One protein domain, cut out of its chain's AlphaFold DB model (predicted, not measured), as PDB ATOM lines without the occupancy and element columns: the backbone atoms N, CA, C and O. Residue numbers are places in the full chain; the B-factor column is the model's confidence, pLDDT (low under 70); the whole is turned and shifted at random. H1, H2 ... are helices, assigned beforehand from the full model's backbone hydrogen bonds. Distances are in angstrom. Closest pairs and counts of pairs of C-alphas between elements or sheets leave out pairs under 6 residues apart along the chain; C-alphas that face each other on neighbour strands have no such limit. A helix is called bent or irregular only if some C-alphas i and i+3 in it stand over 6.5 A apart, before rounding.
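AT A GLANCE: This is residues 47 to 65 and 75 to 236 of the 477 residues of a protein of Maioricimonas rarisocia (UniProt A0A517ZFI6). Three helical stretches, H4a, H5 and H6a, with H5 and H6a the longest, form an up-and-down bundle, and a cluster of helices, H6b to H10, each shorter than H5, gathers at one end, with H8 packed across H5. The short helices H1, H2 and H3 are strung along the bent helix H4. The printed part has 181 residues with ten named helices, H1 to H10 in order, and no named strand: all helix. It is compact, with a radius of gyration of the C-alphas of 18.2 A, but elongated, spanning 58 by 35 by 26 A.

HOW THE PARTS SIT: Start at H6, residues 132 to 169, assigned as one helix by its hydrogen bonds but bent: C-alphas 158 and 161 are 7.2 A apart. Its arms H6a, residues 132 to 158, and H6b, residues 161 to 169, stand at a shallow tilt of 34 degrees, only just short of steep. H6a makes a hairpin with H5, residues 104 to 125, opposite ways at 20 degrees; the closest C-alphas, of Glu 121 and Val 142, are 5.4 A apart. H4, residues 76 to 99, also one helix by its hydrogen bonds, is bent, with C-alphas 88 and 91 7.1 A apart; its arms are H4a, residues 76 to 88, and H4b, residues 91 to 99. Residues 81 to 86 of H4a touch H5, closest at C-alphas Val 82 and Leu 117, 6.5 A. Residues 111 to 115 of H5 touch H8, residues 194 to 202, closest at C-alphas Leu 111 and Val 196, 5.5 A. H10, residues 223 to 236, is irregular, with C-alphas 233 and 236 7.5 A apart; it touches H8, closest at C-alphas Gly 198 and Ala 233, 4.3 A. H7, residues 176 to 191, touches H10 with residues 189 to 190, closest at C-alphas Thr 190 and Leu 226, 4.9 A. H9, residues 208 to 215, touches H6b, closest at C-alphas Ala 168 and Val 214, 5.3 A. H1, residues 48 to 51, touches H4b; H2, residues 53 to 56, touches no helix; H3, residues 59 to 62, touches H4a. O i to N i+4 pairs are all within hydrogen-bond range in H4b, H5, H6b, H7, H8 and H9, against 7 of 9 in H4a, 22 of 23 in H6a and 9 of 10 in H10; H1, H2 and H3 are too short for one.

IN THESE COORDINATES: Find C-alpha 132 at (155.286, 133.420, 160.484); H6a runs 39.2 A from there. H5 spans 31.4 A and H7 21.0 A. H10 spans 21.4 A, ending at C-alpha 236, (139.492, 103.863, 150.113).

THE WHOLE: The two farthest C-alphas, of Lys 131 and Ala 174, are 61.4 A apart. Residues 66 to 74 are not printed; C-alphas 65 and 75 stand 12.4 A apart across this cut. Of the links printed whole, none is long. Mean pLDDT of the printed part is 81.5; residues 47 to 65, 75 and 128 to 137 are under 70.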
ATOM      1  N   THR A  47     137.521 123.128 131.683       61.56
ATOM      2  CA  THR A  47     138.568 123.174 130.671       61.56
ATOM      3  C   THR A  47     138.930 124.615 130.320       61.56
ATOM      4  O   THR A  47     140.112 124.945 130.393       61.56
ATOM      5  N   THR A  48     137.957 125.509 130.093       61.94
ATOM      6  CA  THR A  48     138.179 126.967 129.986       61.94
ATOM      7  C   THR A  48     138.906 127.509 131.220       61.94
ATOM      8  O   THR A  48     139.939 128.153 131.087       61.94
ATOM      9  N   GLY A  49     138.511 127.131 132.435       59.16
ATOM     10  CA  GLY A  49     139.175 127.509 133.682       59.16
ATOM     11  C   GLY A  49     140.589 126.935 133.868       59.16
ATOM     12  O   GLY A  49     141.296 127.398 134.765       59.16
ATOM     13  N   LEU A  50     141.009 125.945 133.067       60.97
ATOM     14  CA  LEU A  50     142.383 125.419 132.951       60.97
ATOM     15  C   LEU A  50     143.119 125.914 131.686       60.97
ATOM     16  O   LEU A  50     144.334 125.726 131.582       60.97
ATOM     17  N   LEU A  51     142.433 126.588 130.762       59.78
ATOM     18  CA  LEU A  51     143.004 127.225 129.572       59.78
ATOM     19  C   LEU A  51     143.201 128.728 129.738       59.78
ATOM     20  O   LEU A  51     144.286 129.227 129.444       59.78
ATOM     21  N   ASP A  52     142.247 129.419 130.361       53.88
ATOM     22  CA  ASP A  52     142.427 130.744 130.969       53.88
ATOM     23  C   ASP A  52     143.533 130.729 132.027       53.88
ATOM     24  O   ASP A  52     144.079 131.757 132.430       53.88
ATOM     25  N   PHE A  53     143.954 129.541 132.430       49.72
ATOM     26  CA  PHE A  53     145.157 129.297 133.198       49.72
ATOM     27  C   PHE A  53     146.450 129.698 132.504       49.72
ATOM     28  O   PHE A  53     147.391 130.074 133.187       49.72
ATOM     29  N   GLU A  54     146.522 129.739 131.177       42.28
ATOM     30  CA  GLU A  54     147.674 130.334 130.492       42.28
ATOM     31  C   GLU A  54     147.802 131.843 130.810       42.28
ATOM     32  O   GLU A  54     148.906 132.399 130.799       42.28
ATOM     33  N   SER A  55     146.685 132.491 131.177       40.03
ATOM     34  CA  SER A  55     146.628 133.889 131.623       40.03
ATOM     35  C   SER A  55     146.933 134.079 133.124       40.03
ATOM     36  O   SER A  55     147.462 135.128 133.501       40.03
ATOM     37  N   THR A  56     146.675 133.070 133.977       37.44
ATOM     38  CA  THR A  56     146.889 133.126 135.446       37.44
ATOM     39  C   THR A  56     148.126 132.380 135.946       37.44
ATOM     40  O   THR A  56     148.674 132.743 136.994       37.44
ATOM     41  N   ILE A  57     148.661 131.419 135.181       44.78
ATOM     42  CA  ILE A  57     150.062 131.017 135.274       44.78
ATOM     43  C   ILE A  57     150.820 132.325 135.189       44.78
ATOM     44  O   ILE A  57     150.721 133.057 134.208       44.78
ATOM     45  N   ASN A  58     151.548 132.664 136.248       46.38
ATOM     46  CA  ASN A  58     152.334 133.880 136.273       46.38
ATOM     47  C   ASN A  58     153.464 133.708 135.245       46.38
ATOM     48  O   ASN A  58     154.585 133.325 135.578       46.38
ATOM     49  N   THR A  59     153.155 133.933 133.970       40.66
ATOM     50  CA  THR A  59     154.044 133.748 132.825       40.66
ATOM     51  C   THR A  59     155.240 134.683 132.944       40.66
ATOM     52  O   THR A  59     156.295 134.385 132.394       40.66
ATOM     53  N   LYS A  60     155.151 135.747 133.763       44.38
ATOM     54  CA  LYS A  60     156.308 136.548 134.196       44.38
ATOM     55  C   LYS A  60     157.324 135.723 135.009       44.38
ATOM     56  O   LYS A  60     158.522 135.901 134.815       44.38
ATOM     57  N   LYS A  61     156.891 134.775 135.854       45.06
ATOM     58  CA  LYS A  61     157.773 133.846 136.599       45.06
ATOM     59  C   LYS A  61     158.371 132.739 135.717       45.06
ATOM     60  O   LYS A  61     159.491 132.319 135.990       45.06
ATOM     61  N   LEU A  62     157.661 132.278 134.681       41.50
ATOM     62  CA  LEU A  62     158.146 131.274 133.711       41.50
ATOM     63  C   LEU A  62     159.080 131.871 132.643       41.50
ATOM     64  O   LEU A  62     160.056 131.231 132.263       41.50
ATOM     65  N   LYS A  63     158.840 133.118 132.211       43.12
ATOM     66  CA  LYS A  63     159.695 133.866 131.265       43.12
ATOM     67  C   LYS A  63     161.005 134.368 131.882       43.12
ATOM     68  O   LYS A  63     161.882 134.831 131.153       43.12
ATOM     69  N   ALA A  64     161.171 134.270 133.201       41.38
ATOM     70  CA  ALA A  64     162.424 134.586 133.872       41.38
ATOM     71  C   ALA A  64     163.459 133.483 133.594       41.38
ATOM     72  O   ALA A  64     163.637 132.549 134.379       41.38
ATOM     73  N   HIS A  65     164.167 133.597 132.471       36.75
ATOM     74  CA  HIS A  65     165.372 132.819 132.217       36.75
ATOM     75  C   HIS A  65     166.451 133.305 133.196       36.75
ATOM     76  O   HIS A  65     167.217 134.216 132.903       36.75
ATOM     77  N   ASN A  75     163.043 129.472 144.407       66.94
ATOM     78  CA  ASN A  75     161.836 129.253 143.601       66.94
ATOM     79  C   ASN A  75     162.036 128.360 142.364       66.94
ATOM     80  O   ASN A  75     161.043 127.918 141.794       66.94
ATOM     81  N   GLN A  76     163.272 127.997 141.993       70.31
ATOM     82  CA  GLN A  76     163.514 127.161 140.805       70.31
ATOM     83  C   GLN A  76     162.856 125.780 140.927       70.31
ATOM     84  O   GLN A  76     162.365 125.226 139.952       70.31
ATOM     85  N   ARG A  77     162.804 125.227 142.147       76.06
ATOM     86  CA  ARG A  77     162.105 123.959 142.410       76.06
ATOM     87  C   ARG A  77     160.597 124.060 142.184       76.06
ATOM     88  O   ARG A  77     160.010 123.083 141.756       76.06
ATOM     89  N   TYR A  78     159.985 125.206 142.479       78.19
ATOM     90  CA  TYR A  78     158.554 125.411 142.246       78.19
ATOM     91  C   TYR A  78     158.265 125.517 140.747       78.19
ATOM     92  O   TYR A  78     157.414 124.799 140.237       78.19
ATOM     93  N   LEU A  79     159.063 126.315 140.030       77.75
ATOM     94  CA  LEU A  79     158.975 126.437 138.574       77.75
ATOM     95  C   LEU A  79     159.126 125.083 137.876       77.75
ATOM     96  O   LEU A  79     158.277 124.703 137.082       77.75
ATOM     97  N   ASN A  80     160.168 124.326 138.221       81.00
ATOM     98  CA  ASN A  80     160.469 123.070 137.540       81.00
ATOM     99  C   ASN A  80     159.511 121.926 137.900       81.00
ATOM    100  O   ASN A  80     159.325 121.039 137.078       81.00
ATOM    101  N   ASN A  81     158.962 121.904 139.120       84.25
ATOM    102  CA  ASN A  81     158.186 120.756 139.604       84.25
ATOM    103  C   ASN A  81     156.668 120.979 139.604       84.25
ATOM    104  O   ASN A  81     155.944 120.008 139.800       84.25
ATOM    105  N   VAL A  82     156.199 122.223 139.476       83.25
ATOM    106  CA  VAL A  82     154.766 122.567 139.500       83.25
ATOM    107  C   VAL A  82     154.382 123.252 138.198       83.25
ATOM    108  O   VAL A  82     153.634 122.686 137.415       83.25
ATOM    109  N   LEU A  83     154.949 124.431 137.920       82.44
ATOM    110  CA  LEU A  83     154.495 125.252 136.794       82.44
ATOM    111  C   LEU A  83     154.888 124.677 135.425       82.44
ATOM    112  O   LEU A  83     154.059 124.654 134.527       82.44
ATOM    113  N   LYS A  84     156.120 124.175 135.262       82.56
ATOM    114  CA  LYS A  84     156.569 123.592 133.986       82.56
ATOM    115  C   LYS A  84     155.782 122.326 133.598       82.56
ATOM    116  O   LYS A  84     155.362 122.254 132.453       82.56
ATOM    117  N   PRO A  85     155.527 121.356 134.501       85.75
ATOM    118  CA  PRO A  85     154.678 120.209 134.173       85.75
ATOM    119  C   PRO A  85     153.235 120.573 133.798       85.75
ATOM    120  O   PRO A  85     152.644 119.888 132.971       85.75
ATOM    121  N   ILE A  86     152.670 121.630 134.395       82.25
ATOM    122  CA  ILE A  86     151.340 122.138 134.023       82.25
ATOM    123  C   ILE A  86     151.385 122.734 132.613       82.25
ATOM    124  O   ILE A  86     150.565 122.371 131.778       82.25
ATOM    125  N   ASP A  87     152.383 123.573 132.326       81.69
ATOM    126  CA  ASP A  87     152.589 124.172 131.001       81.69
ATOM    127  C   ASP A  87     152.766 123.107 129.898       81.69
ATOM    128  O   ASP A  87     152.166 123.191 128.830       81.69
ATOM    129  N   GLU A  88     153.514 122.038 130.190       84.38
ATOM    130  CA  GLU A  88     153.688 120.884 129.297       84.38
ATOM    131  C   GLU A  88     152.380 120.113 129.038       84.38
ATOM    132  O   GLU A  88     152.252 119.466 127.997       84.38
ATOM    133  N   ALA A  89     151.405 120.178 129.950       84.38
ATOM    134  CA  ALA A  89     150.097 119.545 129.796       84.38
ATOM    135  C   ALA A  89     149.060 120.446 129.105       84.38
ATOM    136  O   ALA A  89     148.027 119.941 128.665       84.38
ATOM    137  N   SER A  90     149.341 121.741 128.929       82.44
ATOM    138  CA  SER A  90     148.445 122.694 128.256       82.44
ATOM    139  C   SER A  90     147.958 122.229 126.876       82.44
ATOM    140  O   SER A  90     146.766 122.367 126.606       82.44
ATOM    141  N   PRO A  91     148.794 121.634 125.993       85.56
ATOM    142  CA  PRO A  91     148.313 121.134 124.703       85.56
ATOM    143  C   PRO A  91     147.293 119.997 124.842       85.56
ATOM    144  O   PRO A  91     146.382 119.889 124.027       85.56
ATOM    145  N   VAL A  92     147.437 119.155 125.873       85.88
ATOM    146  CA  VAL A  92     146.497 118.062 126.161       85.88
ATOM    147  C   VAL A  92     145.168 118.630 126.645       85.88
ATOM    148  O   VAL A  92     144.126 118.240 126.134       85.88
ATOM    149  N   ILE A  93     145.207 119.591 127.572       84.75
ATOM    150  CA  ILE A  93     144.007 120.253 128.100       84.75
ATOM    151  C   ILE A  93     143.255 120.984 126.980       84.75
ATOM    152  O   ILE A  93     142.043 120.832 126.880       84.75
ATOM    153  N   ARG A  94     143.962 121.705 126.092       83.06
ATOM    154  CA  ARG A  94     143.342 122.363 124.922       83.06
ATOM    155  C   ARG A  94     142.649 121.375 124.023       83.06
ATOM    156  O   ARG A  94     141.536 121.614 123.591       83.06
ATOM    157  N   ARG A  95     143.309 120.254 123.748       85.88
ATOM    158  CA  ARG A  95     142.723 119.252 122.874       85.88
ATOM    159  C   ARG A  95     141.426 118.703 123.461       85.88
ATOM    160  O   ARG A  95     140.459 118.638 122.724       85.88
ATOM    161  N   ILE A  96     141.407 118.390 124.757       85.44
ATOM    162  CA  ILE A  96     140.206 117.911 125.458       85.44
ATOM    163  C   ILE A  96     139.097 118.968 125.458       85.44
ATOM    164  O   ILE A  96     137.950 118.622 125.208       85.44
ATOM    165  N   HIS A  97     139.431 120.240 125.692       82.94
ATOM    166  CA  HIS A  97     138.486 121.355 125.561       82.94
ATOM    167  C   HIS A  97     137.874 121.408 124.153       82.94
ATOM    168  O   HIS A  97     136.660 121.458 123.993       82.94
ATOM    169  N   ASP A  98     138.721 121.355 123.123       83.06
ATOM    170  CA  ASP A  98     138.302 121.526 121.732       83.06
ATOM    171  C   ASP A  98     137.475 120.339 121.217       83.06
ATOM    172  O   ASP A  98     136.588 120.521 120.381       83.06
ATOM    173  N   THR A  99     137.771 119.116 121.673       84.88
ATOM    174  CA  THR A  99     137.074 117.896 121.236       84.88
ATOM    175  C   THR A  99     135.931 117.481 122.153       84.88
ATOM    176  O   THR A  99     135.068 116.724 121.721       84.88
ATOM    177  N   GLY A 100     135.930 117.918 123.413       82.44
ATOM    178  CA  GLY A 100     135.037 117.412 124.460       82.44
ATOM    179  C   GLY A 100     135.323 115.964 124.887       82.44
ATOM    180  O   GLY A 100     134.585 115.400 125.692       82.44
ATOM    181  N   GLU A 101     136.386 115.345 124.371       82.44
ATOM    182  CA  GLU A 101     136.716 113.932 124.579       82.44
ATOM    183  C   GLU A 101     138.215 113.754 124.838       82.44
ATOM    184  O   GLU A 101     139.041 114.434 124.227       82.44
ATOM    185  N   ALA A 102     138.571 112.803 125.707       85.25
ATOM    186  CA  ALA A 102     139.958 112.462 126.002       85.25
ATOM    187  C   ALA A 102     140.275 111.024 125.575       85.25
ATOM    188  O   ALA A 102     139.627 110.077 126.027       85.25
ATOM    189  N   ASP A 103     141.323 110.857 124.765       86.25
ATOM    190  CA  ASP A 103     141.901 109.534 124.515       86.25
ATOM    191  C   ASP A 103     142.650 109.017 125.760       86.25
ATOM    192  O   ASP A 103     142.958 109.757 126.707       86.25
ATOM    193  N   PHE A 104     142.973 107.723 125.778       87.06
ATOM    194  CA  PHE A 104     143.629 107.139 126.944       87.06
ATOM    195  C   PHE A 104     145.046 107.695 127.187       87.06
ATOM    196  O   PHE A 104     145.486 107.826 128.335       87.06
ATOM    197  N   GLY A 105     145.777 108.063 126.131       86.81
ATOM    198  CA  GLY A 105     147.096 108.688 126.246       86.81
ATOM    199  C   GLY A 105     147.039 110.050 126.946       86.81
ATOM    200  O   GLY A 105     147.884 110.356 127.800       86.81
ATOM    201  N   GLN A 106     146.013 110.837 126.634       89.88
ATOM    202  CA  GLN A 106     145.711 112.124 127.248       89.88
ATOM    203  C   GLN A 106     145.300 111.945 128.711       89.88
ATOM    204  O   GLN A 106     145.943 112.524 129.591       89.88
ATOM    205  N   LEU A 107     144.338 111.060 129.003       88.62
ATOM    206  CA  LEU A 107     143.916 110.753 130.377       88.62
ATOM    207  C   LEU A 107     145.096 110.285 131.242       88.62
ATOM    208  O   LEU A 107     145.301 110.758 132.360       88.62
ATOM    209  N   LYS A 108     145.937 109.392 130.712       89.38
ATOM    210  CA  LYS A 108     147.153 108.919 131.389       89.38
ATOM    211  C   LYS A 108     148.127 110.053 131.705       89.38
ATOM    212  O   LYS A 108     148.811 110.000 132.730       89.38
ATOM    213  N   SER A 109     148.222 111.056 130.836       89.62
ATOM    214  CA  SER A 109     149.072 112.231 131.051       89.62
ATOM    215  C   SER A 109     148.515 113.118 132.168       89.62
ATOM    216  O   SER A 109     149.272 113.504 133.061       89.62
ATOM    217  N   LEU A 110     147.195 113.333 132.195       89.75
ATOM    218  CA  LEU A 110     146.512 114.061 133.271       89.75
ATOM    219  C   LEU A 110     146.649 113.358 134.626       89.75
ATOM    220  O   LEU A 110     147.007 113.993 135.619       89.75
ATOM    221  N   LEU A 111     146.454 112.036 134.678       89.19
ATOM    222  CA  LEU A 111     146.617 111.254 135.909       89.19
ATOM    223  C   LEU A 111     148.049 111.357 136.462       89.19
ATOM    224  O   LEU A 111     148.248 111.548 137.663       89.19
ATOM    225  N   LYS A 112     149.066 111.270 135.590       90.06
ATOM    226  CA  LYS A 112     150.478 111.436 135.980       90.06
ATOM    227  C   LYS A 112     150.771 112.828 136.528       90.06
ATOM    228  O   LYS A 112     151.485 112.948 137.525       90.06
ATOM    229  N   LEU A 113     150.248 113.870 135.880       90.69
ATOM    230  CA  LEU A 113     150.417 115.243 136.346       90.69
ATOM    231  C   LEU A 113     149.773 115.428 137.723       90.69
ATOM    232  O   LEU A 113     150.429 115.918 138.640       90.69
ATOM    233  N   THR A 114     148.544 114.948 137.891       88.94
ATOM    234  CA  THR A 114     147.787 115.012 139.149       88.94
ATOM    235  C   THR A 114     148.545 114.339 140.297       88.94
ATOM    236  O   THR A 114     148.755 114.952 141.345       88.94
ATOM    237  N   GLY A 115     149.065 113.123 140.082       86.25
ATOM    238  CA  GLY A 115     149.895 112.429 141.075       86.25
ATOM    239  C   GLY A 115     151.193 113.181 141.412       86.25
ATOM    240  O   GLY A 115     151.574 113.302 142.581       86.25
ATOM    241  N   SER A 116     151.851 113.763 140.404       89.69
ATOM    242  CA  SER A 116     153.042 114.601 140.601       89.69
ATOM    243  C   SER A 116     152.740 115.840 141.450       89.69
ATOM    244  O   SER A 116     153.501 116.148 142.375       89.69
ATOM    245  N   LEU A 117     151.622 116.527 141.186       88.38
ATOM    246  CA  LEU A 117     151.193 117.698 141.953       88.38
ATOM    247  C   LEU A 117     150.855 117.332 143.401       88.38
ATOM    248  O   LEU A 117     151.373 117.991 144.302       88.38
ATOM    249  N   GLY A 118     150.130 116.236 143.644       86.12
ATOM    250  CA  GLY A 118     149.866 115.741 145.004       86.12
ATOM    251  C   GLY A 118     151.154 115.451 145.789       86.12
ATOM    252  O   GLY A 118     151.315 115.861 146.940       86.12
ATOM    253  N   SER A 119     152.156 114.857 145.132       87.69
ATOM    254  CA  SER A 119     153.490 114.666 145.718       87.69
ATOM    255  C   SER A 119     154.214 115.981 146.049       87.69
ATOM    256  O   SER A 119     155.038 116.025 146.970       87.69
ATOM    257  N   GLN A 120     153.992 117.061 145.290       87.81
ATOM    258  CA  GLN A 120     154.565 118.374 145.609       87.81
ATOM    259  C   GLN A 120     153.799 119.067 146.738       87.81
ATOM    260  O   GLN A 120     154.435 119.625 147.632       87.81
ATOM    261  N   GLU A 121     152.470 119.000 146.718       87.06
ATOM    262  CA  GLU A 121     151.569 119.512 147.753       87.06
ATOM    263  C   GLU A 121     151.980 118.987 149.138       87.06
ATOM    264  O   GLU A 121     152.220 119.764 150.069       87.06
ATOM    265  N   GLU A 122     152.203 117.675 149.251       86.75
ATOM    266  CA  GLU A 122     152.640 117.036 150.493       86.75
ATOM    267  C   GLU A 122     154.037 117.520 150.934       86.75
ATOM    268  O   GLU A 122     154.274 117.827 152.108       86.75
ATOM    269  N   LYS A 123     154.980 117.655 149.989       86.06
ATOM    270  CA  LYS A 123     156.339 118.161 150.266       86.06
ATOM    271  C   LYS A 123     156.338 119.607 150.748       86.06
ATOM    272  O   LYS A 123     157.194 119.968 151.560       86.06
ATOM    273  N   TYR A 124     155.455 120.452 150.222       83.50
ATOM    274  CA  TYR A 124     155.327 121.832 150.684       83.50
ATOM    275  C   TYR A 124     154.648 121.895 152.051       83.50
ATOM    276  O   TYR A 124     155.145 122.607 152.922       83.50
ATOM    277  N   SER A 125     153.623 121.074 152.278       82.00
ATOM    278  CA  SER A 125     152.894 120.994 153.550       82.00
ATOM    279  C   SER A 125     153.770 120.559 154.729       82.00
ATOM    280  O   SER A 125     153.618 121.068 155.837       82.00
ATOM    281  N   LYS A 126     154.745 119.668 154.495       82.50
ATOM    282  CA  LYS A 126     155.671 119.155 155.525       82.50
ATOM    283  C   LYS A 126     156.843 120.090 155.872       82.50
ATOM    284  O   LYS A 126     157.670 119.735 156.711       82.50
ATOM    285  N   LYS A 127     156.987 121.261 155.237       76.88
ATOM    286  CA  LYS A 127     158.100 122.180 155.548       76.88
ATOM    287  C   LYS A 127     157.896 122.889 156.891       76.88
ATOM    288  O   LYS A 127     156.860 123.498 157.128       76.88
ATOM    289  N   ASP A 128     158.942 122.863 157.724       58.38
ATOM    290  CA  ASP A 128     159.009 123.488 159.055       58.38
ATOM    291  C   ASP A 128     158.491 124.942 159.060       58.38
ATOM    292  O   ASP A 128     159.139 125.864 158.549       58.38
ATOM    293  N   LYS A 129     157.343 125.165 159.715       60.78
ATOM    294  CA  LYS A 129     156.657 126.464 159.864       60.78
ATOM    295  C   LYS A 129     157.292 127.362 160.944       60.78
ATOM    296  O   LYS A 129     156.597 128.036 161.694       60.78
ATOM    297  N   LYS A 130     158.624 127.384 161.055       49.53
ATOM    298  CA  LYS A 130     159.349 128.041 162.170       49.53
ATOM    299  C   LYS A 130     159.354 129.582 162.146       49.53
ATOM    300  O   LYS A 130     159.854 130.187 163.086       49.53
ATOM    301  N   LYS A 131     158.844 130.236 161.093       59.22
ATOM    302  CA  LYS A 131     158.693 131.706 161.015       59.22
ATOM    303  C   LYS A 131     157.385 132.077 160.319       59.22
ATOM    304  O   LYS A 131     157.121 131.572 159.229       59.22
ATOM    305  N   GLU A 132     156.631 132.999 160.908       57.34
ATOM    306  CA  GLU A 132     155.286 133.420 160.484       57.34
ATOM    307  C   GLU A 132     155.232 133.903 159.019       57.34
ATOM    308  O   GLU A 132     154.433 133.407 158.232       57.34
ATOM    309  N   GLY A 133     156.201 134.714 158.572       60.69
ATOM    310  CA  GLY A 133     156.291 135.128 157.160       60.69
ATOM    311  C   GLY A 133     156.637 134.001 156.167       60.69
ATOM    312  O   GLY A 133     156.225 134.036 155.012       60.69
ATOM    313  N   LYS A 134     157.355 132.949 156.594       60.25
ATOM    314  CA  LYS A 134     157.613 131.763 155.744       60.25
ATOM    315  C   LYS A 134     156.419 130.810 155.705       60.25
ATOM    316  O   LYS A 134     156.300 130.030 154.759       60.25
ATOM    317  N   ARG A 135     155.566 130.864 156.729       60.78
ATOM    318  CA  ARG A 135     154.347 130.067 156.834       60.78
ATOM    319  C   ARG A 135     153.324 130.509 155.789       60.78
ATOM    320  O   ARG A 135     152.927 129.663 155.000       60.78
ATOM    321  N   LEU A 136     153.047 131.812 155.683       60.97
ATOM    322  CA  LEU A 136     152.116 132.374 154.689       60.97
ATOM    323  C   LEU A 136     152.508 132.033 153.241       60.97
ATOM    324  O   LEU A 136     151.691 131.548 152.469       60.97
ATOM    325  N   VAL A 137     153.791 132.174 152.882       68.12
ATOM    326  CA  VAL A 137     154.287 131.833 151.529       68.12
ATOM    327  C   VAL A 137     154.203 130.329 151.235       68.12
ATOM    328  O   VAL A 137     154.055 129.922 150.084       68.12
ATOM    329  N   THR A 138     154.341 129.484 152.259       74.00
ATOM    330  CA  THR A 138     154.234 128.028 152.094       74.00
ATOM    331  C   THR A 138     152.773 127.601 151.993       74.00
ATOM    332  O   THR A 138     152.462 126.773 151.147       74.00
ATOM    333  N   GLU A 139     151.884 128.197 152.788       77.88
ATOM    334  CA  GLU A 139     150.435 127.957 152.747       77.88
ATOM    335  C   GLU A 139     149.830 128.423 151.415       77.88
ATOM    336  O   GLU A 139     149.106 127.652 150.796       77.88
ATOM    337  N   ALA A 140     150.235 129.586 150.894       78.44
ATOM    338  CA  ALA A 140     149.828 130.043 149.563       78.44
ATOM    339  C   ALA A 140     150.255 129.066 148.451       78.44
ATOM    340  O   ALA A 140     149.452 128.717 147.597       78.44
ATOM    341  N   LYS A 141     151.497 128.553 148.491       80.94
ATOM    342  CA  LYS A 141     151.976 127.552 147.516       80.94
ATOM    343  C   LYS A 141     151.248 126.217 147.623       80.94
ATOM    344  O   LYS A 141     151.063 125.557 146.610       80.94
ATOM    345  N   VAL A 142     150.899 125.787 148.836       84.38
ATOM    346  CA  VAL A 142     150.106 124.568 149.038       84.38
ATOM    347  C   VAL A 142     148.708 124.768 148.466       84.38
ATOM    348  O   VAL A 142     148.283 123.940 147.676       84.38
ATOM    349  N   SER A 143     148.053 125.887 148.783       82.12
ATOM    350  CA  SER A 143     146.726 126.225 148.260       82.12
ATOM    351  C   SER A 143     146.713 126.324 146.732       82.12
ATOM    352  O   SER A 143     145.786 125.839 146.099       82.12
ATOM    353  N   GLU A 144     147.752 126.913 146.135       83.56
ATOM    354  CA  GLU A 144     147.887 127.030 144.680       83.56
ATOM    355  C   GLU A 144     148.039 125.647 144.022       83.56
ATOM    356  O   GLU A 144     147.302 125.312 143.099       83.56
ATOM    357  N   VAL A 145     148.940 124.798 144.540       85.44
ATOM    358  CA  VAL A 145     149.118 123.421 144.035       85.44
ATOM    359  C   VAL A 145     147.850 122.586 144.227       85.44
ATOM    360  O   VAL A 145     147.520 121.785 143.354       85.44
ATOM    361  N   HIS A 146     147.150 122.773 145.344       85.06
ATOM    362  CA  HIS A 146     145.891 122.099 145.634       85.06
ATOM    363  C   HIS A 146     144.810 122.473 144.615       85.06
ATOM    364  O   HIS A 146     144.257 121.584 143.977       85.06
ATOM    365  N   GLY A 147     144.601 123.769 144.353       82.56
ATOM    366  CA  GLY A 147     143.629 124.218 143.351       82.56
ATOM    367  C   GLY A 147     143.945 123.710 141.938       82.56
ATOM    368  O   GLY A 147     143.044 123.354 141.183       82.56
ATOM    369  N   TYR A 148     145.231 123.597 141.575       83.69
ATOM    370  CA  TYR A 148     145.639 122.984 140.302       83.69
ATOM    371  C   TYR A 148     145.249 121.512 140.221       83.69
ATOM    372  O   TYR A 148     144.801 121.025 139.183       83.69
ATOM    373  N   ARG A 149     145.432 120.800 141.327       87.56
ATOM    374  CA  ARG A 149     145.109 119.389 141.426       87.56
ATOM    375  C   ARG A 149     143.599 119.151 141.382       87.56
ATOM    376  O   ARG A 149     143.189 118.276 140.634       87.56
ATOM    377  N   GLU A 150     142.791 119.936 142.093       84.38
ATOM    378  CA  GLU A 150     141.321 119.816 142.079       84.38
ATOM    379  C   GLU A 150     140.738 119.997 140.670       84.38
ATOM    380  O   GLU A 150     139.888 119.218 140.236       84.38
ATOM    381  N   LYS A 151     141.244 120.974 139.909       84.06
ATOM    382  CA  LYS A 151     140.816 121.183 138.518       84.06
ATOM    383  C   LYS A 151     141.167 119.997 137.616       84.06
ATOM    384  O   LYS A 151     140.337 119.553 136.826       84.06
ATOM    385  N   LEU A 152     142.377 119.446 137.747       87.25
ATOM    386  CA  LEU A 152     142.772 118.247 136.999       87.25
ATOM    387  C   LEU A 152     141.969 117.013 137.415       87.25
ATOM    388  O   LEU A 152     141.583 116.226 136.555       87.25
ATOM    389  N   GLU A 153     141.705 116.842 138.711       86.19
ATOM    390  CA  GLU A 153     140.848 115.772 139.223       86.19
ATOM    391  C   GLU A 153     139.441 115.895 138.635       86.19
ATOM    392  O   GLU A 153     138.907 114.897 138.169       86.19
ATOM    393  N   THR A 154     138.893 117.106 138.524       84.19
ATOM    394  CA  THR A 154     137.591 117.347 137.884       84.19
ATOM    395  C   THR A 154     137.583 116.919 136.411       84.19
ATOM    396  O   THR A 154     136.677 116.202 135.992       84.19
ATOM    397  N   LEU A 155     138.630 117.235 135.636       84.31
ATOM    398  CA  LEU A 155     138.762 116.714 134.264       84.31
ATOM    399  C   LEU A 155     138.859 115.184 134.220       84.31
ATOM    400  O   LEU A 155     138.292 114.542 133.335       84.31
ATOM    401  N   ILE A 156     139.577 114.584 135.171       87.56
ATOM    402  CA  ILE A 156     139.689 113.126 135.284       87.56
ATOM    403  C   ILE A 156     138.332 112.500 135.625       87.56
ATOM    404  O   ILE A 156     138.032 111.442 135.080       87.56
ATOM    405  N   VAL A 157     137.506 113.125 136.469       86.38
ATOM    406  CA  VAL A 157     136.129 112.671 136.740       86.38
ATOM    407  C   VAL A 157     135.309 112.698 135.449       86.38
ATOM    408  O   VAL A 157     134.691 111.698 135.094       86.38
ATOM    409  N   MET A 158     135.339 113.821 134.722       82.69
ATOM    410  CA  MET A 158     134.523 114.019 133.520       82.69
ATOM    411  C   MET A 158     134.856 113.025 132.402       82.69
ATOM    412  O   MET A 158     133.953 112.504 131.752       82.69
ATOM    413  N   HIS A 159     136.143 112.732 132.185       86.69
ATOM    414  CA  HIS A 159     136.576 111.909 131.049       86.69
ATOM    415  C   HIS A 159     137.045 110.500 131.424       86.69
ATOM    416  O   HIS A 159     137.149 109.640 130.552       86.69
ATOM    417  N   GLY A 160     137.330 110.227 132.699       85.56
ATOM    418  CA  GLY A 160     137.882 108.950 133.155       85.56
ATOM    419  C   GLY A 160     136.953 107.771 132.883       85.56
ATOM    420  O   GLY A 160     137.374 106.783 132.278       85.56
ATOM    421  N   ALA A 161     135.682 107.899 133.271       85.75
ATOM    422  CA  ALA A 161     134.672 106.871 133.032       85.75
ATOM    423  C   ALA A 161     134.410 106.660 131.532       85.75
ATOM    424  O   ALA A 161     134.399 105.520 131.066       85.75
ATOM    425  N   VAL A 162     134.282 107.754 130.771       87.62
ATOM    426  CA  VAL A 162     134.042 107.726 129.319       87.62
ATOM    427  C   VAL A 162     135.199 107.056 128.581       87.62
ATOM    428  O   VAL A 162     134.979 106.250 127.683       87.62
ATOM    429  N   CYS A 163     136.440 107.318 128.992       89.50
ATOM    430  CA  CYS A 163     137.620 106.708 128.391       89.50
ATOM    431  C   CYS A 163     137.642 105.184 128.588       89.50
ATOM    432  O   CYS A 163     137.870 104.440 127.635       89.50
ATOM    433  N   VAL A 164     137.348 104.694 129.800       90.75
ATOM    434  CA  VAL A 164     137.274 103.243 130.060       90.75
ATOM    435  C   VAL A 164     136.102 102.603 129.313       90.75
ATOM    436  O   VAL A 164     136.258 101.511 128.773       90.75
ATOM    437  N   GLN A 165     134.960 103.289 129.222       91.50
ATOM    438  CA  GLN A 165     133.832 102.850 128.401       91.50
ATOM    439  C   GLN A 165     134.208 102.761 126.913       91.50
ATOM    440  O   GLN A 165     133.843 101.793 126.249       91.50
ATOM    441  N   GLY A 166     134.964 103.733 126.396       90.62
ATOM    442  CA  GLY A 166     135.485 103.721 125.029       90.62
ATOM    443  C   GLY A 166     136.389 102.517 124.769       90.62
ATOM    444  O   GLY A 166     136.169 101.792 123.804       90.62
ATOM    445  N   LEU A 167     137.337 102.243 125.673       92.75
ATOM    446  CA  LEU A 167     138.211 101.064 125.592       92.75
ATOM    447  C   LEU A 167     137.423  99.749 125.649       92.75
ATOM    448  O   LEU A 167     137.722  98.818 124.909       92.75
ATOM    449  N   ALA A 168     136.404  99.660 126.504       93.25
ATOM    450  CA  ALA A 168     135.554  98.476 126.593       93.25
ATOM    451  C   ALA A 168     134.731  98.257 125.312       93.25
ATOM    452  O   ALA A 168     134.604  97.127 124.844       93.25
ATOM    453  N   GLY A 169     134.233  99.336 124.697       92.00
ATOM    454  CA  GLY A 169     133.531  99.295 123.411       92.00
ATOM    455  C   GLY A 169     134.408  98.871 122.225       92.00
ATOM    456  O   GLY A 169     133.876  98.478 121.189       92.00
ATOM    457  N   GLN A 170     135.733  98.909 122.381       92.25
ATOM    458  CA  GLN A 170     136.703  98.408 121.405       92.25
ATOM    459  C   GLN A 170     137.020  96.916 121.592       92.25
ATOM    460  O   GLN A 170     137.932  96.420 120.946       92.25
ATOM    461  N   ILE A 171     136.337  96.178 122.475       90.94
ATOM    462  CA  ILE A 171     136.612  94.749 122.699       90.94
ATOM    463  C   ILE A 171     135.526  93.888 122.028       90.94
ATOM    464  O   ILE A 171     134.348  94.033 122.359       90.94
ATOM    465  N   PRO A 172     135.890  92.951 121.124       89.94
ATOM    466  CA  PRO A 172     137.246  92.646 120.648       89.94
ATOM    467  C   PRO A 172     137.805  93.727 119.692       89.94
ATOM    468  O   PRO A 172     137.031  94.293 118.920       89.94
ATOM    469  N   PRO A 173     139.131  93.971 119.693       90.06
ATOM    470  CA  PRO A 173     139.740  95.041 118.903       90.06
ATOM    471  C   PRO A 173     139.649  94.772 117.406       90.06
ATOM    472  O   PRO A 173     139.902  93.660 116.936       90.06
ATOM    473  N   ALA A 174     139.293  95.814 116.657       90.00
ATOM    474  CA  ALA A 174     139.160  95.776 115.206       90.00
ATOM    475  C   ALA A 174     140.511  95.895 114.482       90.00
ATOM    476  O   ALA A 174     140.651  95.396 113.364       90.00
ATOM    477  N   ASP A 175     141.497  96.543 115.109       93.12
ATOM    478  CA  ASP A 175     142.816  96.821 114.539       93.12
ATOM    479  C   ASP A 175     143.937  96.848 115.603       93.12
ATOM    480  O   ASP A 175     143.710  96.704 116.809       93.12
ATOM    481  N   GLU A 176     145.185  96.987 115.138       91.81
ATOM    482  CA  GLU A 176     146.378  97.031 115.995       91.81
ATOM    483  C   GLU A 176     146.458  98.303 116.856       91.81
ATOM    484  O   GLU A 176     147.109  98.289 117.902       91.81
ATOM    485  N   GLU A 177     145.811  99.395 116.440       89.62
ATOM    486  CA  GLU A 177     145.812 100.659 117.177       89.62
ATOM    487  C   GLU A 177     144.961 100.524 118.444       89.62
ATOM    488  O   GLU A 177     145.459 100.773 119.544       89.62
ATOM    489  N   GLN A 178     143.740  99.994 118.311       90.88
ATOM    490  CA  GLN A 178     142.853  99.676 119.434       90.88
ATOM    491  C   GLN A 178     143.498  98.680 120.404       90.88
ATOM    492  O   GLN A 178     143.514  98.897 121.618       90.88
ATOM    493  N   GLN A 179     144.119  97.614 119.883       91.94
ATOM    494  CA  GLN A 179     144.876  96.678 120.723       91.94
ATOM    495  C   GLN A 179     146.013  97.394 121.475       91.94
ATOM    496  O   GLN A 179     146.225  97.144 122.662       91.94
ATOM    497  N   GLY A 180     146.728  98.308 120.813       91.56
ATOM    498  CA  GLY A 180     147.805  99.093 121.414       91.56
ATOM    499  C   GLY A 180     147.341 100.018 122.546       91.56
ATOM    500  O   GLY A 180     148.063 100.184 123.543       91.56
ATOM    501  N   GLU A 181     146.143 100.596 122.437       90.56
ATOM    502  CA  GLU A 181     145.524 101.393 123.501       90.56
ATOM    503  C   GLU A 181     145.157 100.529 124.713       90.56
ATOM    504  O   GLU A 181     145.585 100.837 125.835       90.56
ATOM    505  N   ILE A 182     144.468  99.405 124.484       93.00
ATOM    506  CA  ILE A 182     144.092  98.427 125.519       93.00
ATOM    507  C   ILE A 182     145.339  97.901 126.245       93.00
ATOM    508  O   ILE A 182     145.414  97.925 127.479       93.00
ATOM    509  N   ASP A 183     146.380  97.513 125.506       92.81
ATOM    510  CA  ASP A 183     147.649  97.051 126.076       92.81
ATOM    511  C   ASP A 183     148.326  98.143 126.911       92.81
ATOM    512  O   ASP A 183     148.919  97.883 127.966       92.81
ATOM    513  N   THR A 184     148.238  99.397 126.466       92.06
ATOM    514  CA  THR A 184     148.801 100.532 127.200       92.06
ATOM    515  C   THR A 184     148.030 100.806 128.488       92.06
ATOM    516  O   THR A 184     148.667 101.183 129.484       92.06
ATOM    517  N   PHE A 185     146.713 100.586 128.497       93.94
ATOM    518  CA  PHE A 185     145.859 100.656 129.683       93.94
ATOM    519  C   PHE A 185     146.202  99.551 130.682       93.94
ATOM    520  O   PHE A 185     146.568  99.839 131.824       93.94
ATOM    521  N   ILE A 186     146.237  98.295 130.236       94.19
ATOM    522  CA  ILE A 186     146.601  97.141 131.072       94.19
ATOM    523  C   ILE A 186     148.011  97.300 131.642       94.19
ATOM    524  O   ILE A 186     148.258  97.043 132.825       94.19
ATOM    525  N   ARG A 187     148.961  97.770 130.828       93.38
ATOM    526  CA  ARG A 187     150.321  98.068 131.286       93.38
ATOM    527  C   ARG A 187     150.335  99.174 132.339       93.38
ATOM    528  O   ARG A 187     151.108  99.091 133.286       93.38
ATOM    529  N   MET A 188     149.488 100.195 132.219       92.88
ATOM    530  CA  MET A 188     149.375 101.236 133.245       92.88
ATOM    531  C   MET A 188     148.871 100.658 134.574       92.88
ATOM    532  O   MET A 188     149.462 100.944 135.614       92.88
ATOM    533  N   LEU A 189     147.880  99.768 134.540       92.38
ATOM    534  CA  LEU A 189     147.362  99.117 135.745       92.38
ATOM    535  C   LEU A 189     148.354  98.134 136.386       92.38
ATOM    536  O   LEU A 189     148.429  98.034 137.610       92.38
ATOM    537  N   THR A 190     149.134  97.416 135.575       92.44
ATOM    538  CA  THR A 190     150.061  96.372 136.047       92.44
ATOM    539  C   THR A 190     151.437  96.919 136.430       92.44
ATOM    540  O   THR A 190     152.002  96.515 137.448       92.44
ATOM    541  N   GLU A 191     151.969  97.876 135.671       91.50
ATOM    542  CA  GLU A 191     153.353  98.372 135.763       91.50
ATOM    543  C   GLU A 191     153.449  99.878 136.050       91.50
ATOM    544  O   GLU A 191     154.537 100.368 136.342       91.50
ATOM    545  N   GLY A 192     152.341 100.624 135.999       85.44
ATOM    546  CA  GLY A 192     152.335 102.075 136.197       85.44
ATOM    547  C   GLY A 192     152.662 102.521 137.624       85.44
ATOM    548  O   GLY A 192     153.077 101.734 138.473       85.44
ATOM    549  N   ASP A 193     152.442 103.797 137.916       85.44
ATOM    550  CA  ASP A 193     152.559 104.346 139.270       85.44
ATOM    551  C   ASP A 193     151.309 103.957 140.100       85.44
ATOM    552  O   ASP A 193     150.192 104.120 139.604       85.44
ATOM    553  N   PRO A 194     151.441 103.389 141.316       85.06
ATOM    554  CA  PRO A 194     150.298 103.063 142.171       85.06
ATOM    555  C   PRO A 194     149.360 104.241 142.447       85.06
ATOM    556  O   PRO A 194     148.153 104.022 142.511       85.06
ATOM    557  N   ASP A 195     149.884 105.463 142.559       83.12
ATOM    558  CA  ASP A 195     149.070 106.651 142.831       83.12
ATOM    559  C   ASP A 195     148.223 107.024 141.607       83.12
ATOM    560  O   ASP A 195     147.057 107.381 141.738       83.12
ATOM    561  N   VAL A 196     148.768 106.837 140.401       84.50
ATOM    562  CA  VAL A 196     148.049 107.020 139.125       84.50
ATOM    563  C   VAL A 196     146.906 106.013 138.985       84.50
ATOM    564  O   VAL A 196     145.802 106.385 138.592       84.50
ATOM    565  N   VAL A 197     147.147 104.746 139.336       86.38
ATOM    566  CA  VAL A 197     146.098 103.712 139.344       86.38
ATOM    567  C   VAL A 197     145.040 104.027 140.405       86.38
ATOM    568  O   VAL A 197     143.848 103.883 140.148       86.38
ATOM    569  N   GLY A 198     145.472 104.501 141.577       85.69
ATOM    570  CA  GLY A 198     144.591 104.990 142.635       85.69
ATOM    571  C   GLY A 198     143.673 106.109 142.153       85.69
ATOM    572  O   GLY A 198     142.468 106.014 142.347       85.69
ATOM    573  N   LEU A 199     144.217 107.119 141.471       84.81
ATOM    574  CA  LEU A 199     143.449 108.238 140.920       84.81
ATOM    575  C   LEU A 199     142.441 107.789 139.855       84.81
ATOM    576  O   LEU A 199     141.299 108.231 139.896       84.81
ATOM    577  N   LEU A 200     142.807 106.872 138.952       86.81
ATOM    578  CA  LEU A 200     141.854 106.345 137.966       86.81
ATOM    579  C   LEU A 200     140.629 105.722 138.652       86.81
ATOM    580  O   LEU A 200     139.501 105.982 138.256       86.81
ATOM    581  N   VAL A 201     140.858 104.902 139.677       86.25
ATOM    582  CA  VAL A 201     139.787 104.165 140.358       86.25
ATOM    583  C   VAL A 201     138.988 105.060 141.308       86.25
ATOM    584  O   VAL A 201     137.771 104.939 141.372       86.25
ATOM    585  N   GLN A 202     139.656 105.937 142.060       82.31
ATOM    586  CA  GLN A 202     139.031 106.757 143.106       82.31
ATOM    587  C   GLN A 202     138.378 108.027 142.563       82.31
ATOM    588  O   GLN A 202     137.382 108.466 143.124       82.31
ATOM    589  N   VAL A 203     138.961 108.622 141.520       80.12
ATOM    590  CA  VAL A 203     138.505 109.891 140.934       80.12
ATOM    591  C   VAL A 203     137.786 109.630 139.619       80.12
ATOM    592  O   VAL A 203     136.671 110.088 139.434       80.12
ATOM    593  N   GLY A 204     138.389 108.847 138.720       78.69
ATOM    594  CA  GLY A 204     137.753 108.514 137.441       78.69
ATOM    595  C   GLY A 204     136.546 107.579 137.576       78.69
ATOM    596  O   GLY A 204     135.719 107.557 136.670       78.69
ATOM    597  N   THR A 205     136.472 106.806 138.673       85.00
ATOM    598  CA  THR A 205     135.373 105.889 139.044       85.00
ATOM    599  C   THR A 205     134.703 105.225 137.836       85.00
ATOM    600  O   THR A 205     133.510 105.442 137.604       85.00
ATOM    601  N   PRO A 206     135.458 104.474 137.012       89.44
ATOM    602  CA  PRO A 206     134.901 103.904 135.795       89.44
ATOM    603  C   PRO A 206     133.770 102.925 136.114       89.44
ATOM    604  O   PRO A 206     133.695 102.385 137.214       89.44
ATOM    605  N   ASP A 207     132.890 102.669 135.149       92.94
ATOM    606  CA  ASP A 207     131.864 101.646 135.337       92.94
ATOM    607  C   ASP A 207     132.529 100.270 135.577       92.94
ATOM    608  O   ASP A 207     133.370  99.849 134.771       92.94
ATOM    609  N   PRO A 208     132.192  99.554 136.668       94.31
ATOM    610  CA  PRO A 208     132.838  98.289 136.995       94.31
ATOM    611  C   PRO A 208     132.669  97.209 135.924       94.31
ATOM    612  O   PRO A 208     133.589  96.411 135.740       94.31
ATOM    613  N   ALA A 209     131.543  97.179 135.202       93.94
ATOM    614  CA  ALA A 209     131.329  96.210 134.132       93.94
ATOM    615  C   ALA A 209     132.250  96.505 132.942       93.94
ATOM    616  O   ALA A 209     132.943  95.604 132.476       93.94
ATOM    617  N   GLN A 210     132.328  97.773 132.520       94.69
ATOM    618  CA  GLN A 210     133.238  98.195 131.448       94.69
ATOM    619  C   GLN A 210     134.700  97.942 131.822       94.69
ATOM    620  O   GLN A 210     135.475  97.429 131.015       94.69
ATOM    621  N   LEU A 211     135.083  98.245 133.069       95.12
ATOM    622  CA  LEU A 211     136.434  97.969 133.543       95.12
ATOM    623  C   LEU A 211     136.738  96.469 133.462       95.12
ATOM    624  O   LEU A 211     137.773  96.112 132.910       95.12
ATOM    625  N   VAL A 212     135.850  95.594 133.949       95.56
ATOM    626  CA  VAL A 212     136.028  94.131 133.864       95.56
ATOM    627  C   VAL A 212     136.270  93.679 132.429       95.56
ATOM    628  O   VAL A 212     137.244  92.963 132.209       95.56
ATOM    629  N   THR A 213     135.469  94.147 131.467       94.31
ATOM    630  CA  THR A 213     135.642  93.817 130.044       94.31
ATOM    631  C   THR A 213     137.058  94.133 129.557       94.31
ATOM    632  O   THR A 213     137.692  93.292 128.927       94.31
ATOM    633  N   VAL A 214     137.614  95.295 129.919       93.94
ATOM    634  CA  VAL A 214     138.998  95.654 129.559       93.94
ATOM    635  C   VAL A 214     140.033  94.797 130.291       93.94
ATOM    636  O   VAL A 214     141.065  94.430 129.724       93.94
ATOM    637  N   LEU A 215     139.785  94.460 131.559       94.25
ATOM    638  CA  LEU A 215     140.716  93.666 132.363       94.25
ATOM    639  C   LEU A 215     140.858  92.217 131.877       94.25
ATOM    640  O   LEU A 215     141.886  91.601 132.161       94.25
ATOM    641  N   GLU A 216     139.890  91.674 131.136       89.81
ATOM    642  CA  GLU A 216     139.980  90.323 130.566       89.81
ATOM    643  C   GLU A 216     141.081  90.169 129.520       89.81
ATOM    644  O   GLU A 216     141.676  89.099 129.389       89.81
ATOM    645  N   CYS A 217     141.420  91.254 128.825       90.25
ATOM    646  CA  CYS A 217     142.538  91.273 127.888       90.25
ATOM    647  C   CYS A 217     143.902  91.178 128.602       90.25
ATOM    648  O   CYS A 217     144.943  91.069 127.952       90.25
ATOM    649  N   CYS A 218     143.937  91.211 129.942       92.50
ATOM    650  CA  CYS A 218     145.173  91.122 130.703       92.50
ATOM    651  C   CYS A 218     145.822  89.731 130.576       92.50
ATOM    652  O   CYS A 218     145.204  88.714 130.906       92.50
ATOM    653  N   PRO A 219     147.111  89.658 130.190       90.31
ATOM    654  CA  PRO A 219     147.838  88.398 130.141       90.31
ATOM    655  C   PRO A 219     147.806  87.648 131.479       90.31
ATOM    656  O   PRO A 219     148.067  88.219 132.541       90.31
ATOM    657  N   GLN A 220     147.577  86.333 131.425       88.75
ATOM    658  CA  GLN A 220     147.453  85.461 132.605       88.75
ATOM    659  C   GLN A 220     148.626  85.590 133.596       88.75
ATOM    660  O   GLN A 220     148.434  85.565 134.814       88.75
ATOM    661  N   ASN A 221     149.850  85.793 133.094       90.06
ATOM    662  CA  ASN A 221     151.051  85.984 133.914       90.06
ATOM    663  C   ASN A 221     151.092  87.326 134.671       90.06
ATOM    664  O   ASN A 221     151.880  87.459 135.606       90.06
ATOM    665  N   LYS A 222     150.264  88.309 134.298       93.00
ATOM    666  CA  LYS A 222     150.167  89.626 134.950       93.00
ATOM    667  C   LYS A 222     148.933  89.788 135.836       93.00
ATOM    668  O   LYS A 222     148.902  90.719 136.641       93.00
ATOM    669  N   LEU A 223     147.957  88.881 135.755       92.06
ATOM    670  CA  LEU A 223     146.708  88.973 136.520       92.06
ATOM    671  C   LEU A 223     146.918  89.058 138.041       92.06
ATOM    672  O   LEU A 223     146.157  89.732 138.724       92.06
ATOM    673  N   GLU A 224     147.942  88.391 138.589       91.69
ATOM    674  CA  GLU A 224     148.227  88.465 140.033       91.69
ATOM    675  C   GLU A 224     148.633  89.882 140.459       91.69
ATOM    676  O   GLU A 224     148.102  90.433 141.422       91.69
ATOM    677  N   THR A 225     149.542  90.492 139.695       92.25
ATOM    678  CA  THR A 225     149.991  91.869 139.912       92.25
ATOM    679  C   THR A 225     148.842  92.849 139.712       92.25
ATOM    680  O   THR A 225     148.666  93.750 140.527       92.25
ATOM    681  N   LEU A 226     148.041  92.654 138.659       93.62
ATOM    682  CA  LEU A 226     146.860  93.468 138.381       93.62
ATOM    683  C   LEU A 226     145.895  93.466 139.575       93.62
ATOM    684  O   LEU A 226     145.560  94.530 140.091       93.62
ATOM    685  N   ALA A 227     145.493  92.281 140.040       92.81
ATOM    686  CA  ALA A 227     144.537  92.138 141.131       92.81
ATOM    687  C   ALA A 227     145.049  92.773 142.432       92.81
ATOM    688  O   ALA A 227     144.332  93.549 143.060       92.81
ATOM    689  N   SER A 228     146.309  92.514 142.803       90.69
ATOM    690  CA  SER A 228     146.920  93.107 144.000       90.69
ATOM    691  C   SER A 228     146.922  94.641 143.950       90.69
ATOM    692  O   SER A 228     146.589  95.312 144.930       90.69
ATOM    693  N   ARG A 229     147.253  95.215 142.787       90.88
ATOM    694  CA  ARG A 229     147.286  96.668 142.590       90.88
ATOM    695  C   ARG A 229     145.895  97.290 142.592       90.88
ATOM    696  O   ARG A 229     145.731  98.343 143.201       90.88
ATOM    697  N   LEU A 230     144.907  96.643 141.974       91.56
ATOM    698  CA  LEU A 230     143.519  97.109 141.977       91.56
ATOM    699  C   LEU A 230     142.914  97.083 143.379       91.56
ATOM    700  O   LEU A 230     142.336  98.082 143.795       91.56
ATOM    701  N   VAL A 231     143.108  96.004 144.143       91.00
ATOM    702  CA  VAL A 231     142.642  95.942 145.539       91.00
ATOM    703  C   VAL A 231     143.267  97.061 146.370       91.00
ATOM    704  O   VAL A 231     142.561  97.759 147.094       91.00
ATOM    705  N   ARG A 232     144.574  97.308 146.208       89.19
ATOM    706  CA  ARG A 232     145.253  98.423 146.883       89.19
ATOM    707  C   ARG A 232     144.701  99.788 146.460       89.19
ATOM    708  O   ARG A 232     144.493 100.641 147.320       89.19
ATOM    709  N   ALA A 233     144.459  99.996 145.166       88.88
ATOM    710  CA  ALA A 233     143.882 101.232 144.636       88.88
ATOM    711  C   ALA A 233     142.460 101.475 145.170       88.88
ATOM    712  O   ALA A 233     142.112 102.607 145.505       88.88
ATOM    713  N   CYS A 234     141.679 100.409 145.349       88.69
ATOM    714  CA  CYS A 234     140.342 100.463 145.933       88.69
ATOM    715  C   CYS A 234     140.332 100.529 147.469       88.69
ATOM    716  O   CYS A 234     139.256 100.491 148.058       88.69
ATOM    717  N   GLY A 235     141.480 100.642 148.150       83.75
ATOM    718  CA  GLY A 235     141.534 100.603 149.619       83.75
ATOM    719  C   GLY A 235     140.690 101.680 150.319       83.75
ATOM    720  O   GLY A 235     140.280 101.491 151.459       83.75
ATOM    721  N   ARG A 236     140.393 102.794 149.634       79.88
ATOM    722  CA  ARG A 236     139.492 103.863 150.113       79.88
ATOM    723  C   ARG A 236     138.046 103.736 149.617       79.88
ATOM    724  O   ARG A 236     137.192 104.490 150.063       79.88
TER     725      ARG A 236